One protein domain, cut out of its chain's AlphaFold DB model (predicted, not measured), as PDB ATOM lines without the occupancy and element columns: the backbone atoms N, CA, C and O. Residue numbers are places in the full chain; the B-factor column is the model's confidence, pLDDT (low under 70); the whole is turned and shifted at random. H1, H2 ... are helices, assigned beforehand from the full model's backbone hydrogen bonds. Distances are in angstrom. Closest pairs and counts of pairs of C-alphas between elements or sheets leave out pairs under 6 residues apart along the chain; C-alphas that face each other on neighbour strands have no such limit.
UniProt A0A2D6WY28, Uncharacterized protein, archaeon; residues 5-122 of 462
ATOM      1  N   GLU A   5      96.948  86.450  86.195       33.81
ATOM      2  CA  GLU A   5      97.255  87.329  85.054       33.81
ATOM      3  C   GLU A   5      96.013  88.094  84.544       33.81
ATOM      4  O   GLU A   5      96.118  89.258  84.176       33.81
ATOM      5  N   GLU A   6      94.814  87.498  84.617       39.09
ATOM      6  CA  GLU A   6      93.544  88.166  84.270       39.09
ATOM      7  C   GLU A   6      93.080  89.136  85.371       39.09
ATOM      8  O   GLU A   6      92.281  90.027  85.103       39.09
ATOM      9  N   MET A   7      93.557  88.975  86.613       37.28
ATOM     10  CA  MET A   7      93.304  89.929  87.699       37.28
ATOM     11  C   MET A   7      94.182  91.174  87.547       37.28
ATOM     12  O   MET A   7      93.661  92.277  87.662       37.28
ATOM     13  N   VAL A   8      95.467  91.024  87.215       38.16
ATOM     14  CA  VAL A   8      96.392  92.159  87.024       38.16
ATOM     15  C   VAL A   8      95.948  93.068  85.869       38.16
ATOM     16  O   VAL A   8      95.855  94.280  86.059       38.16
ATOM     17  N   ASP A   9      95.552  92.497  84.726       41.25
ATOM     18  CA  ASP A   9      95.005  93.265  83.591       41.25
ATOM     19  C   ASP A   9      93.617  93.879  83.887       41.25
ATOM     20  O   ASP A   9      93.238  94.885  83.291       41.25
ATOM     21  N   MET A  10      92.854  93.309  84.832       43.66
ATOM     22  CA  MET A  10      91.559  93.839  85.286       43.66
ATOM     23  C   MET A  10      91.706  94.972  86.316       43.66
ATOM     24  O   MET A  10      90.804  95.803  86.434       43.66
ATOM     25  N   PHE A  11      92.811  95.014  87.069       40.59
ATOM     26  CA  PHE A  11      93.059  96.035  88.092       40.59
ATOM     27  C   PHE A  11      93.816  97.266  87.575       40.59
ATOM     28  O   PHE A  11      93.702  98.315  88.207       40.59
ATOM     29  N   TYR A  12      94.531  97.179  86.444       51.38
ATOM     30  CA  TYR A  12      95.329  98.300  85.917       51.38
ATOM     31  C   TYR A  12      95.231  98.502  84.387       51.38
ATOM     32  O   TYR A  12      96.250  98.426  83.696       51.38
ATOM     33  N   PRO A  13      94.047  98.808  83.817       40.12
ATOM     34  CA  PRO A  13      93.871  98.860  82.360       40.12
ATOM     35  C   PRO A  13      94.527 100.080  81.684       40.12
ATOM     36  O   PRO A  13      94.774 100.051  80.478       40.12
ATOM     37  N   ASN A  14      94.825 101.143  82.447       40.75
ATOM     38  CA  ASN A  14      95.220 102.461  81.925       40.75
ATOM     39  C   ASN A  14      96.698 102.853  82.155       40.75
ATOM     40  O   ASN A  14      97.101 103.970  81.828       40.75
ATOM     41  N   GLY A  15      97.542 101.941  82.650       51.31
ATOM     42  CA  GLY A  15      98.986 102.171  82.798       51.31
ATOM     43  C   GLY A  15      99.424 102.870  84.099       51.31
ATOM     44  O   GLY A  15      98.650 103.069  85.030       51.31
ATOM     45  N   LEU A  16     100.723 103.191  84.183       46.66
ATOM     46  CA  LEU A  16     101.470 103.500  85.420       46.66
ATOM     47  C   LEU A  16     101.019 104.746  86.216       46.66
ATOM     48  O   LEU A  16     101.426 104.888  87.373       46.66
ATOM     49  N   ASP A  17     100.201 105.632  85.645       45.00
ATOM     50  CA  ASP A  17      99.803 106.904  86.274       45.00
ATOM     51  C   ASP A  17      98.829 106.725  87.462       45.00
ATOM     52  O   ASP A  17      98.856 107.520  88.403       45.00
ATOM     53  N   ASP A  18      98.029 105.653  87.495       49.31
ATOM     54  CA  ASP A  18      97.135 105.348  88.630       49.31
ATOM     55  C   ASP A  18      97.822 104.518  89.718       49.31
ATOM     56  O   ASP A  18      97.603 104.710  90.922       49.31
ATOM     57  N   LEU A  19      98.760 103.664  89.304       50.66
ATOM     58  CA  LEU A  19      99.682 102.994  90.209       50.66
ATOM     59  C   LEU A  19     100.509 104.049  90.969       50.66
ATOM     60  O   LEU A  19     100.723 103.936  92.176       50.66
ATOM     61  N   ALA A  20     100.869 105.154  90.310       46.88
ATOM     62  CA  ALA A  20     101.725 106.186  90.868       46.88
ATOM     63  C   ALA A  20     101.236 106.812  92.192       46.88
ATOM     64  O   ALA A  20     102.035 107.125  93.077       46.88
ATOM     65  N   ASN A  21      99.925 106.967  92.367       49.91
ATOM     66  CA  ASN A  21      99.369 107.512  93.607       49.91
ATOM     67  C   ASN A  21      99.372 106.495  94.759       49.91
ATOM     68  O   ASN A  21      99.353 106.883  95.928       49.91
ATOM     69  N   THR A  22      99.433 105.204  94.433       56.31
ATOM     70  CA  THR A  22      99.359 104.098  95.392       56.31
ATOM     71  C   THR A  22     100.746 103.684  95.884       56.31
ATOM     72  O   THR A  22     100.910 103.402  97.068       56.31
ATOM     73  N   ILE A  23     101.781 103.731  95.029       61.69
ATOM     74  CA  ILE A  23     103.139 103.301  95.415       61.69
ATOM     75  C   ILE A  23     103.961 104.412  96.121       61.69
ATOM     76  O   ILE A  23     105.136 104.230  96.437       61.69
ATOM     77  N   GLY A  24     103.386 105.585  96.398       73.19
ATOM     78  CA  GLY A  24     104.073 106.677  97.103       73.19
ATOM     79  C   GLY A  24     105.002 107.516  96.200       73.19
ATOM     80  O   GLY A  24     104.754 107.633  95.001       73.19
ATOM     81  N   PRO A  25     106.074 108.146  96.725       73.75
ATOM     82  CA  PRO A  25     106.890 109.115  95.973       73.75
ATOM     83  C   PRO A  25     107.530 108.540  94.699       73.75
ATOM     84  O   PRO A  25     107.828 109.287  93.764       73.75
ATOM     85  N   GLN A  26     107.699 107.216  94.630       86.25
ATOM     86  CA  GLN A  26     108.190 106.523  93.439       86.25
ATOM     87  C   GLN A  26     107.220 106.604  92.269       86.25
ATOM     88  O   GLN A  26     107.636 106.743  91.123       86.25
ATOM     89  N   GLY A  27     105.927 106.595  92.563       85.12
ATOM     90  CA  GLY A  27     104.901 106.647  91.559       85.12
ATOM     91  C   GLY A  27     104.894 107.962  90.798       85.12
ATOM     92  O   GLY A  27     104.967 107.960  89.574       85.12
ATOM     93  N   ASN A  28     104.929 109.090  91.509       87.00
ATOM     94  CA  ASN A  28     105.035 110.413  90.883       87.00
ATOM     95  C   ASN A  28     106.251 110.526  89.948       87.00
ATOM     96  O   ASN A  28     106.185 111.180  88.908       87.00
ATOM     97  N   LEU A  29     107.375 109.896  90.306       94.31
ATOM     98  CA  LEU A  29     108.562 109.847  89.455       94.31
ATOM     99  C   LEU A  29     108.334 108.989  88.203       94.31
ATOM    100  O   LEU A  29     108.729 109.401  87.112       94.31
ATOM    101  N   LEU A  30     107.722 107.813  88.359       92.88
ATOM    102  CA  LEU A  30     107.424 106.898  87.257       92.88
ATOM    103  C   LEU A  30     106.416 107.504  86.277       92.88
ATOM    104  O   LEU A  30     106.672 107.469  85.079       92.88
ATOM    105  N   ALA A  31     105.371 108.166  86.775       88.19
ATOM    106  CA  ALA A  31     104.406 108.911  85.968       88.19
ATOM    107  C   ALA A  31     105.078 110.020  85.142       88.19
ATOM    108  O   ALA A  31     104.847 110.167  83.941       88.19
ATOM    109  N   LYS A  32     105.987 110.795  85.755       95.00
ATOM    110  CA  LYS A  32     106.767 111.816  85.033       95.00
ATOM    111  C   LYS A  32     107.679 111.207  83.971       95.00
ATOM    112  O   LYS A  32     107.809 111.768  82.884       95.00
ATOM    113  N   LEU A  33     108.329 110.088  84.288       95.56
ATOM    114  CA  LEU A  33     109.189 109.372  83.350       95.56
ATOM    115  C   LEU A  33     108.386 108.823  82.166       95.56
ATOM    116  O   LEU A  33     108.839 108.931  81.028       95.56
ATOM    117  N   ASP A  34     107.212 108.252  82.427       93.00
ATOM    118  CA  ASP A  34     106.355 107.686  81.393       93.00
ATOM    119  C   ASP A  34     105.798 108.772  80.475       93.00
ATOM    120  O   ASP A  34     105.974 108.692  79.261       93.00
ATOM    121  N   ASN A  35     105.295 109.874  81.039       93.81
ATOM    122  CA  ASN A  35     104.876 111.046  80.270       93.81
ATOM    123  C   ASN A  35     106.004 111.597  79.380       93.81
ATOM    124  O   ASN A  35     105.792 111.895  78.199       93.81
ATOM    125  N   PHE A  36     107.228 111.678  79.914       95.69
ATOM    126  CA  PHE A  36     108.398 112.070  79.132       95.69
ATOM    127  C   PHE A  36     108.662 111.089  77.981       95.69
ATOM    128  O   PHE A  36     108.868 111.499  76.833       95.69
ATOM    129  N   ASN A  37     108.639 109.785  78.274       95.06
ATOM    130  CA  ASN A  37     108.833 108.745  77.271       95.06
ATOM    131  C   ASN A  37     107.750 108.837  76.190       95.06
ATOM    132  O   ASN A  37     108.098 108.892  75.010       95.06
ATOM    133  N   HIS A  38     106.470 108.936  76.566       91.75
ATOM    134  CA  HIS A  38     105.321 109.097  75.666       91.75
ATOM    135  C   HIS A  38     105.544 110.244  74.681       91.75
ATOM    136  O   HIS A  38     105.469 110.086  73.461       91.75
ATOM    137  N   LYS A  39     105.939 111.397  75.214       92.94
ATOM    138  CA  LYS A  39     106.126 112.623  74.445       92.94
ATOM    139  C   LYS A  39     107.333 112.580  73.503       92.94
ATOM    140  O   LYS A  39     107.246 113.043  72.355       92.94
ATOM    141  N   TYR A  40     108.466 112.038  73.955       93.38
ATOM    142  CA  TYR A  40     109.750 112.182  73.256       93.38
ATOM    143  C   TYR A  40     110.346 110.886  72.682       93.38
ATOM    144  O   TYR A  40     111.127 110.978  71.730       93.38
ATOM    145  N   CYS A  41     109.976 109.708  73.187       90.12
ATOM    146  CA  CYS A  41     110.610 108.421  72.866       90.12
ATOM    147  C   CYS A  41     109.763 107.498  71.965       90.12
ATOM    148  O   CYS A  41     110.338 106.852  71.092       90.12
ATOM    149  N   TYR A  42     108.427 107.455  72.093       84.31
ATOM    150  CA  TYR A  42     107.607 106.422  71.415       84.31
ATOM    151  C   TYR A  42     107.390 106.591  69.895       84.31
ATOM    152  O   TYR A  42     106.942 105.640  69.257       84.31
ATOM    153  N   ASP A  43     107.772 107.710  69.259       78.94
ATOM    154  CA  ASP A  43     107.621 107.904  67.792       78.94
ATOM    155  C   ASP A  43     108.680 107.139  66.961       78.94
ATOM    156  O   ASP A  43     109.294 107.669  66.028       78.94
ATOM    157  N   GLY A  44     108.899 105.868  67.287       66.31
ATOM    158  CA  GLY A  44     109.361 104.876  66.327       66.31
ATOM    159  C   GLY A  44     110.804 104.410  66.430       66.31
ATOM    160  O   GLY A  44     111.116 103.442  65.751       66.31
ATOM    161  N   ILE A  45     111.694 105.002  67.231       55.16
ATOM    162  CA  ILE A  45     113.044 104.438  67.413       55.16
ATOM    163  C   ILE A  45     113.624 104.909  68.757       55.16
ATOM    164  O   ILE A  45     114.198 105.993  68.814       55.16
ATOM    165  N   GLU A  46     113.468 104.092  69.801       68.19
ATOM    166  CA  GLU A  46     114.408 103.807  70.905       68.19
ATOM    167  C   GLU A  46     113.676 103.122  72.062       68.19
ATOM    168  O   GLU A  46     112.475 103.285  72.245       68.19
ATOM    169  N   GLU A  47     114.404 102.337  72.852       88.38
ATOM    170  CA  GLU A  47     113.890 101.878  74.139       88.38
ATOM    171  C   GLU A  47     113.607 103.080  75.058       88.38
ATOM    172  O   GLU A  47     114.448 103.987  75.119       88.38
ATOM    173  N   PRO A  48     112.513 103.061  75.841       93.44
ATOM    174  CA  PRO A  48     112.190 104.135  76.775       93.44
ATOM    175  C   PRO A  48     113.337 104.394  77.760       93.44
ATOM    176  O   PRO A  48     114.153 103.508  78.062       93.44
ATOM    177  N   LEU A  49     113.402 105.623  78.276       95.31
ATOM    178  CA  LEU A  49     114.292 105.940  79.382       95.31
ATOM    179  C   LEU A  49     113.879 105.116  80.601       95.31
ATOM    180  O   LEU A  49     112.694 104.938  80.879       95.31
ATOM    181  N   ARG A  50     114.875 104.612  81.331       95.19
ATOM    182  CA  ARG A  50     114.676 103.792  82.529       95.19
ATOM    183  C   ARG A  50     115.494 104.334  83.684       95.19
ATOM    184  O   ARG A  50     116.616 104.817  83.493       95.19
ATOM    185  N   ILE A  51     114.951 104.174  84.880       96.38
ATOM    186  CA  ILE A  51     115.591 104.486  86.154       96.38
ATOM    187  C   ILE A  51     115.932 103.154  86.838       96.38
ATOM    188  O   ILE A  51     115.223 102.162  86.709       96.38
ATOM    189  N   THR A  52     117.073 103.100  87.514       95.75
ATOM    190  CA  THR A  52     117.515 101.950  88.310       95.75
ATOM    191  C   THR A  52     116.906 102.001  89.708       95.75
ATOM    192  O   THR A  52     116.676 103.086  90.237       95.75
ATOM    193  N   LYS A  53     116.810 100.844  90.377       92.62
ATOM    194  CA  LYS A  53     116.348 100.721  91.779       92.62
ATOM    195  C   LYS A  53     117.136 101.561  92.796       92.62
ATOM    196  O   LYS A  53     116.722 101.742  93.928       92.62
ATOM    197  N   LYS A  54     118.308 102.076  92.407       95.25
ATOM    198  CA  LYS A  54     119.141 102.975  93.224       95.25
ATOM    199  C   LYS A  54     118.872 104.456  92.935       95.25
ATOM    200  O   LYS A  54     119.741 105.286  93.212       95.25
ATOM    201  N   TRP A  55     117.732 104.781  92.320       95.38
ATOM    202  CA  TRP A  55     117.352 106.138  91.924       95.38
ATOM    203  C   TRP A  55     118.424 106.809  91.057       95.38
ATOM    204  O   TRP A  55     118.862 107.933  91.305       95.38
ATOM    205  N   ARG A  56     118.914 106.096  90.039       97.00
ATOM    206  CA  ARG A  56     119.849 106.628  89.031       97.00
ATOM    207  C   ARG A  56     119.336 106.318  87.643       97.00
ATOM    208  O   ARG A  56     118.752 105.257  87.459       97.00
ATOM    209  N   TRP A  57     119.634 107.166  86.669       97.69
ATOM    210  CA  TRP A  57     119.430 106.833  85.263       97.69
ATOM    211  C   TRP A  57     120.102 105.512  84.893       97.69
ATOM    212  O   TRP A  57     121.214 105.216  85.340       97.69
ATOM    213  N   SER A  58     119.423 104.714  84.073       96.38
ATOM    214  CA  SER A  58     120.009 103.499  83.514       96.38
ATOM    215  C   SER A  58     121.169 103.842  82.559       96.38
ATOM    216  O   SER A  58     121.175 104.925  81.951       96.38
ATOM    217  N   PRO A  59     122.176 102.960  82.420       97.06
ATOM    218  CA  PRO A  59     123.261 103.160  81.461       97.06
ATOM    219  C   PRO A  59     122.727 103.442  80.047       97.06
ATOM    220  O   PRO A  59     121.774 102.810  79.604       97.06
ATOM    221  N   GLY A  60     123.323 104.412  79.345       95.25
ATOM    222  CA  GLY A  60     122.912 104.809  77.988       95.25
ATOM    223  C   GLY A  60     121.807 105.873  77.906       95.25
ATOM    224  O   GLY A  60     121.532 106.368  76.816       95.25
ATOM    225  N   THR A  61     121.217 106.299  79.031       95.62
ATOM    226  CA  THR A  61     120.163 107.342  79.057       95.62
ATOM    227  C   THR A  61     120.580 108.629  78.330       95.62
ATOM    228  O   THR A  61     119.790 109.195  77.581       95.62
ATOM    229  N   TYR A  62     121.825 109.090  78.497       95.94
ATOM    230  CA  TYR A  62     122.297 110.321  77.849       95.94
ATOM    231  C   TYR A  62     122.296 110.240  76.323       95.94
ATOM    232  O   TYR A  62     121.964 111.222  75.658       95.94
ATOM    233  N   ASP A  63     122.668 109.091  75.766       94.94
ATOM    234  CA  ASP A  63     122.698 108.917  74.318       94.94
ATOM    235  C   ASP A  63     121.275 108.822  73.761       94.94
ATOM    236  O   ASP A  63     120.980 109.491  72.772       94.94
ATOM    237  N   LYS A  64     120.364 108.154  74.485       94.56
ATOM    238  CA  LYS A  64     118.925 108.145  74.173       94.56
ATOM    239  C   LYS A  64     118.332 109.562  74.160       94.56
ATOM    240  O   LYS A  64     117.724 109.998  73.187       94.56
ATOM    241  N   VAL A  65     118.607 110.367  75.192       95.00
ATOM    242  CA  VAL A  65     118.148 111.771  75.255       95.00
ATOM    243  C   VAL A  65     118.660 112.596  74.068       95.00
ATOM    244  O   VAL A  65     117.894 113.371  73.489       95.00
ATOM    245  N   LYS A  66     119.926 112.427  73.654       95.00
ATOM    246  CA  LYS A  66     120.472 113.117  72.469       95.00
ATOM    247  C   LYS A  66     119.736 112.725  71.192       95.00
ATOM    248  O   LYS A  66     119.502 113.589  70.339       95.00
ATOM    249  N   VAL A  67     119.376 111.455  71.040       93.06
ATOM    250  CA  VAL A  67     118.650 110.982  69.860       93.06
ATOM    251  C   VAL A  67     117.210 111.494  69.865       93.06
ATOM    252  O   VAL A  67     116.778 112.056  68.852       93.06
ATOM    253  N   CYS A  68     116.506 111.438  71.000       93.06
ATOM    254  CA  CYS A  68     115.193 112.069  71.170       93.06
ATOM    255  C   CYS A  68     115.235 113.563  70.816       93.06
ATOM    256  O   CYS A  68     114.422 114.036  70.019       93.06
ATOM    257  N   TYR A  69     116.232 114.296  71.319       94.06
ATOM    258  CA  TYR A  69     116.418 115.721  71.033       94.06
ATOM    259  C   TYR A  69     116.639 115.978  69.533       94.06
ATOM    260  O   TYR A  69     115.991 116.825  68.911       94.06
ATOM    261  N   THR A  70     117.523 115.196  68.916       92.50
ATOM    262  CA  THR A  70     117.840 115.257  67.480       92.50
ATOM    263  C   THR A  70     116.601 115.003  66.620       92.50
ATOM    264  O   THR A  70     116.374 115.705  65.631       92.50
ATOM    265  N   ARG A  71     115.774 114.018  66.986       90.19
ATOM    266  CA  ARG A  71     114.577 113.664  66.218       90.19
ATOM    267  C   ARG A  71     113.421 114.623  66.448       90.19
ATOM    268  O   ARG A  71     112.892 115.135  65.468       90.19
ATOM    269  N   LYS A  72     113.027 114.867  67.695       90.56
ATOM    270  CA  LYS A  72     111.804 115.616  68.026       90.56
ATOM    271  C   LYS A  72     111.989 117.122  67.899       90.56
ATOM    272  O   LYS A  72     111.123 117.793  67.335       90.56
ATOM    273  N   ILE A  73     113.120 117.638  68.384       91.50
ATOM    274  CA  ILE A  73     113.364 119.081  68.483       91.50
ATOM    275  C   ILE A  73     114.079 119.585  67.235       91.50
ATOM    276  O   ILE A  73     113.580 120.487  66.570       91.50
ATOM    277  N   MET A  74     115.220 118.990  66.882       91.94
ATOM    278  CA  MET A  74     115.995 119.472  65.732       91.94
ATOM    279  C   MET A  74     115.416 119.005  64.391       91.94
ATOM    280  O   MET A  74     115.557 119.691  63.380       91.94
ATOM    281  N   GLN A  75     114.753 117.843  64.372       91.06
ATOM    282  CA  GLN A  75     114.117 117.258  63.186       91.06
ATOM    283  C   GLN A  75     115.063 117.159  61.977       91.06
ATOM    284  O   GLN A  75     114.642 117.339  60.833       91.06
ATOM    285  N   TRP A  76     116.342 116.836  62.214       89.19
ATOM    286  CA  TRP A  76     117.357 116.740  61.152       89.19
ATOM    287  C   TRP A  76     116.992 115.731  60.056       89.19
ATOM    288  O   TRP A  76     117.362 115.910  58.901       89.19
ATOM    289  N   HIS A  77     116.214 114.705  60.404       87.81
ATOM    290  CA  HIS A  77     115.716 113.695  59.473       87.81
ATOM    291  C   HIS A  77     114.685 114.237  58.463       87.81
ATOM    292  O   HIS A  77     114.450 113.613  57.430       87.81
ATOM    293  N   ARG A  78     114.045 115.386  58.727       90.38
ATOM    294  CA  ARG A  78     113.069 115.981  57.805       90.38
ATOM    295  C   ARG A  78     113.785 116.808  56.747       90.38
ATOM    296  O   ARG A  78     114.582 117.683  57.074       90.38
ATOM    297  N   ARG A  79     113.427 116.657  55.473       93.88
ATOM    298  CA  ARG A  79     113.993 117.479  54.389       93.88
ATOM    299  C   ARG A  79     113.558 118.956  54.511       93.88
ATOM    300  O   ARG A  79     112.357 119.203  54.629       93.88
ATOM    301  N   PRO A  80     114.479 119.940  54.551       93.75
ATOM    302  CA  PRO A  80     114.123 121.362  54.593       93.75
ATOM    303  C   PRO A  80     113.523 121.831  53.268       93.75
ATOM    304  O   PRO A  80     113.874 121.311  52.210       93.75
ATOM    305  N   ARG A  81     112.615 122.817  53.328       91.75
ATOM    306  CA  ARG A  81     112.055 123.457  52.123       91.75
ATOM    307  C   ARG A  81     113.090 124.386  51.482       91.75
ATOM    308  O   ARG A  81     113.261 124.371  50.270       91.75
ATOM    309  N   HIS A  82     113.823 125.122  52.318       95.25
ATOM    310  CA  HIS A  82     114.915 126.021  51.929       95.25
ATOM    311  C   HIS A  82     116.076 125.918  52.920       95.25
ATOM    312  O   HIS A  82     115.883 125.481  54.054       95.25
ATOM    313  N   MET A  83     117.273 126.361  52.533       90.81
ATOM    314  CA  MET A  83     118.455 126.227  53.393       90.81
ATOM    315  C   MET A  83     118.299 126.950  54.744       90.81
ATOM    316  O   MET A  83     118.647 126.378  55.766       90.81
ATOM    317  N   HIS A  84     117.695 128.145  54.781       90.31
ATOM    318  CA  HIS A  84     117.459 128.878  56.038       90.31
ATOM    319  C   HIS A  84     116.441 128.183  56.958       90.31
ATOM    320  O   HIS A  84     116.626 128.168  58.172       90.31
ATOM    321  N   SER A  85     115.442 127.493  56.384       90.94
ATOM    322  CA  SER A  85     114.404 126.775  57.147       90.94
ATOM    323  C   SER A  85     114.956 125.654  58.034       90.94
ATOM    324  O   SER A  85     114.231 125.101  58.855       90.94
ATOM    325  N   ILE A  86     116.234 125.292  57.873       90.44
ATOM    326  CA  ILE A  86     116.917 124.357  58.762       90.44
ATOM    327  C   ILE A  86     117.121 124.947  60.167       90.44
ATOM    328  O   ILE A  86     117.021 124.216  61.151       90.44
ATOM    329  N   PHE A  87     117.351 126.260  60.265       85.12
ATOM    330  CA  PHE A  87     117.585 126.971  61.522       85.12
ATOM    331  C   PHE A  87     116.268 127.372  62.195       85.12
ATOM    332  O   PHE A  87     116.159 127.280  63.417       85.12
ATOM    333  N   ASP A  88     115.234 127.674  61.404       85.75
ATOM    334  CA  ASP A  88     113.890 128.021  61.900       85.75
ATOM    335  C   ASP A  88     113.152 126.834  62.541       85.75
ATOM    336  O   ASP A  88     112.143 126.991  63.228       85.75
ATOM    337  N   ARG A  89     113.650 125.609  62.341       82.25
ATOM    338  CA  ARG A  89     113.109 124.401  62.983       82.25
ATOM    339  C   ARG A  89     113.394 124.327  64.465       82.25
ATOM    340  O   ARG A  89     112.738 123.545  65.152       82.25
ATOM    341  N   ARG A  90     114.363 125.102  64.961       81.38
ATOM    342  CA  ARG A  90     114.684 125.132  66.381       81.38
ATOM    343  C   ARG A  90     113.539 125.804  67.129       81.38
ATOM    344  O   ARG A  90     113.535 127.004  67.373       81.38
ATOM    345  N   ARG A  91     112.561 124.998  67.526       83.94
ATOM    346  CA  ARG A  91     111.483 125.440  68.399       83.94
ATOM    347  C   ARG A  91     112.022 125.502  69.821       83.94
ATOM    348  O   ARG A  91     112.029 124.503  70.538       83.94
ATOM    349  N   GLU A  92     112.508 126.679  70.195       90.56
ATOM    350  CA  GLU A  92     113.100 126.945  71.508       90.56
ATOM    351  C   GLU A  92     112.187 126.499  72.656       90.56
ATOM    352  O   GLU A  92     112.657 125.875  73.604       90.56
ATOM    353  N   TRP A  93     110.874 126.695  72.510       91.38
ATOM    354  CA  TRP A  93     109.885 126.210  73.470       91.38
ATOM    355  C   TRP A  93     110.004 124.700  73.742       91.38
ATOM    356  O   TRP A  93     110.114 124.331  74.905       91.38
ATOM    357  N   TYR A  94     110.049 123.828  72.725       91.69
ATOM    358  CA  TYR A  94     110.153 122.374  72.956       91.69
ATOM    359  C   TYR A  94     111.482 121.981  73.607       91.69
ATOM    360  O   TYR A  94     111.530 121.029  74.382       91.69
ATOM    361  N   SER A  95     112.560 122.702  73.287       94.88
ATOM    362  CA  SER A  95     113.871 122.499  73.911       94.88
ATOM    363  C   SER A  95     113.830 122.833  75.402       94.88
ATOM    364  O   SER A  95     114.267 122.034  76.232       94.88
ATOM    365  N   ASN A  96     113.234 123.975  75.751       95.12
ATOM    366  CA  ASN A  96     113.060 124.405  77.136       95.12
ATOM    367  C   ASN A  96     112.124 123.473  77.914       95.12
ATOM    368  O   ASN A  96     112.383 123.181  79.077       95.12
ATOM    369  N   ASP A  97     111.078 122.979  77.261       95.88
ATOM    370  CA  ASP A  97     110.099 122.051  77.820       95.88
ATOM    371  C   ASP A  97     110.730 120.686  78.148       95.88
ATOM    372  O   ASP A  97     110.677 120.245  79.293       95.88
ATOM    373  N   MET A  98     111.464 120.091  77.197       96.44
ATOM    374  CA  MET A  98     112.207 118.840  77.419       96.44
ATOM    375  C   MET A  98     113.257 119.000  78.525       96.44
ATOM    376  O   MET A  98     113.423 118.118  79.367       96.44
ATOM    377  N   LYS A  99     113.964 120.140  78.546       97.50
ATOM    378  CA  LYS A  99     114.930 120.466  79.603       97.50
ATOM    379  C   LYS A  99     114.249 120.553  80.967       97.50
ATOM    380  O   LYS A  99     114.781 120.008  81.929       97.50
ATOM    381  N   ARG A 100     113.102 121.235  81.056       97.25
ATOM    382  CA  ARG A 100     112.334 121.376  82.299       97.25
ATOM    383  C   ARG A 100     111.925 120.006  82.834       97.25
ATOM    384  O   ARG A 100     112.239 119.709  83.980       97.25
ATOM    385  N   GLU A 101     111.321 119.164  81.999       97.38
ATOM    386  CA  GLU A 101     110.874 117.824  82.402       97.38
ATOM    387  C   GLU A 101     112.041 116.930  82.855       97.38
ATOM    388  O   GLU A 101     111.971 116.327  83.925       97.38
ATOM    389  N   LEU A 102     113.163 116.913  82.123       97.69
ATOM    390  CA  LEU A 102     114.362 116.173  82.548       97.69
ATOM    391  C   LEU A 102     114.928 116.686  83.878       97.69
ATOM    392  O   LEU A 102     115.350 115.885  84.713       97.69
ATOM    393  N   CYS A 103     114.937 118.005  84.096       97.81
ATOM    394  CA  CYS A 103     115.362 118.592  85.366       97.81
ATOM    395  C   CYS A 103     114.430 118.203  86.518       97.81
ATOM    396  O   CYS A 103     114.909 117.927  87.614       97.81
ATOM    397  N   GLU A 104     113.118 118.164  86.292       96.00
ATOM    398  CA  GLU A 104     112.158 117.724  87.304       96.00
ATOM    399  C   GLU A 104     112.360 116.254  87.687       96.00
ATOM    400  O   GLU A 104     112.353 115.935  88.878       96.00
ATOM    401  N   ILE A 105     112.592 115.379  86.704       97.25
ATOM    402  CA  ILE A 105     112.878 113.961  86.947       97.25
ATOM    403  C   ILE A 105     114.209 113.806  87.703       97.25
ATOM    404  O   ILE A 105     114.268 113.085  88.697       97.25
ATOM    405  N   GLU A 106     115.269 114.523  87.307       97.88
ATOM    406  CA  GLU A 106     116.560 114.486  88.016       97.88
ATOM    407  C   GLU A 106     116.440 114.998  89.458       97.88
ATOM    408  O   GLU A 106     117.001 114.399  90.376       97.88
ATOM    409  N   ASN A 107     115.688 116.074  89.688       96.56
ATOM    410  CA  ASN A 107     115.468 116.604  91.032       96.56
ATOM    411  C   ASN A 107     114.737 115.592  91.923       96.56
ATOM    412  O   ASN A 107     115.132 115.410  93.075       96.56
ATOM    413  N   ALA A 108     113.730 114.898  91.386       95.31
ATOM    414  CA  ALA A 108     113.032 113.832  92.098       95.31
ATOM    415  C   ALA A 108     113.966 112.643  92.402       95.31
ATOM    416  O   ALA A 108     114.001 112.170  93.535       95.31
ATOM    417  N   LEU A 109     114.824 112.238  91.457       96.19
ATOM    418  CA  LEU A 109     115.865 111.229  91.698       96.19
ATOM    419  C   LEU A 109     116.842 111.643  92.807       96.19
ATOM    420  O   LEU A 109     117.214 110.831  93.654       96.19
ATOM    421  N   ILE A 110     117.289 112.903  92.809       96.62
ATOM    422  CA  ILE A 110     118.174 113.445  93.847       96.62
ATOM    423  C   ILE A 110     117.478 113.432  95.211       96.62
ATOM    424  O   ILE A 110     118.120 113.045  96.189       96.62
ATOM    425  N   ALA A 111     116.208 113.836  95.278       94.06
ATOM    426  CA  ALA A 111     115.422 113.837  96.509       94.06
ATOM    427  C   ALA A 111     115.302 112.422  97.093       94.06
ATOM    428  O   ALA A 111     115.761 112.200  98.213       94.06
ATOM    429  N   SER A 112     114.872 111.440  96.290       94.06
ATOM    430  CA  SER A 112     114.751 110.043  96.734       94.06
ATOM    431  C   SER A 112     116.073 109.467  97.255       94.06
ATOM    432  O   SER A 112     116.094 108.729  98.239       94.06
ATOM    433  N   ARG A 113     117.214 109.834  96.644       95.56
ATOM    434  CA  ARG A 113     118.546 109.434  97.143       95.56
ATOM    435  C   ARG A 113     118.888 110.075  98.485       95.56
ATOM    436  O   ARG A 113     119.472 109.406  99.330       95.56
ATOM    437  N   ARG A 114     118.581 111.363  98.668       93.88
ATOM    438  CA  ARG A 114     118.860 112.093  99.920       93.88
ATOM    439  C   ARG A 114     118.041 111.554 101.084       93.88
ATOM    440  O   ARG A 114     118.540 111.508 102.202       93.88
ATOM    441  N   GLU A 115     116.820 111.125 100.802       92.12
ATOM    442  CA  GLU A 115     115.894 110.555 101.781       92.12
ATOM    443  C   GLU A 115     116.187 109.080 102.093       92.12
ATOM    444  O   GLU A 115     115.550 108.504 102.967       92.12
ATOM    445  N   ASN A 116     117.165 108.464 101.414       90.94
ATOM    446  CA  ASN A 116     117.415 107.020 101.458       90.94
ATOM    447  C   ASN A 116     116.146 106.197 101.165       90.94
ATOM    448  O   ASN A 116     115.943 105.139 101.760       90.94
ATOM    449  N   ALA A 117     115.297 106.682 100.252       87.31
ATOM    450  CA  ALA A 117     114.081 105.982  99.867       87.31
ATOM    451  C   ALA A 117     114.432 104.587  99.323       87.31
ATOM    452  O   ALA A 117     115.340 104.431  98.498       87.31
ATOM    453  N   VAL A 118     113.715 103.567  99.784       86.75
ATOM    454  CA  VAL A 118     113.844 102.200  99.274       86.75
ATOM    455  C   VAL A 118     112.925 102.062  98.063       86.75
ATOM    456  O   VAL A 118     111.782 102.505  98.104       86.75
ATOM    457  N   TRP A 119     113.438 101.498  96.971       84.62
ATOM    458  CA  TRP A 119     112.620 101.165  95.805       84.62
ATOM    459  C   TRP A 119     111.738  99.971  96.167       84.62
ATOM    460  O   TRP A 119     112.282  98.923  96.523       84.62
ATOM    461  N   LEU A 120     110.415 100.129  96.116       81.06
ATOM    462  CA  LEU A 120     109.508  99.006  96.355       81.06
ATOM    463  C   LEU A 120     109.476  98.180  95.065       81.06
ATOM    464  O   LEU A 120     109.117  98.680  94.002       81.06
ATOM    465  N   ASP A 121     109.976  96.949  95.128       67.31
ATOM    466  CA  ASP A 121     109.950  96.026  93.994       67.31
ATOM    467  C   ASP A 121     108.566  95.375  93.872       67.31
ATOM    468  O   ASP A 121     108.051  94.850  94.859       67.31
ATOM    469  N   GLU A 122     108.039  95.316  92.640       55.94
ATOM    470  CA  GLU A 122     106.768  94.657  92.266       55.94
ATOM    471  C   GLU A 122     106.651  93.224  92.834       55.94
ATOM    472  O   GLU A 122     105.594  92.801  93.284       55.94
TER     473      GLU A 122
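Overview. This is residues 5 to 122 of the 462 residues of an uncharacterized protein of archaeon (UniProt A0A2D6WY28). What shape? H5, the longest helix, runs side by side with H3; H2 folds back along H3, H4 lies where H3 ends and H5 begins, and residues 5 to 10 stick out. What size? The 118 printed residues include five named helices, H1 to H5 in order, all helix by class. The whole is loose, radius of gyration of the C-alphas 17.1 A, spans 53 by 38 by 23 A.

Along the chain. Where are the helices? H5 is residues 92 to 114, 32.6 A long, H3 25 to 40, H4 61 to 74, H2 16 to 22, H1 5 to 11. Which anchors? C-alpha 5 is at (97.255, 87.329, 85.054), C-alpha 114 at (118.860, 112.093, 99.920).

Arrangement. What touches H3? H5 touches it, opposite ways, closest C-alphas Leu 29 and Ile 105, 6.5 A; H2 and H3 form a hairpin. H4 only just touches H3 and H5, each with 3 pairs of C-alphas within 8 A. Which backbone is weakest? In H2, 1 of 3 O i to N i+4 and 1 of 4 O i to N i+3 pairs are within hydrogen-bond range.

Size, cuts and confidence. Any cut? The printed part has no cut. Where is confidence low? Residues 5 to 23, 44 to 46 and 121 to 122 are under 70.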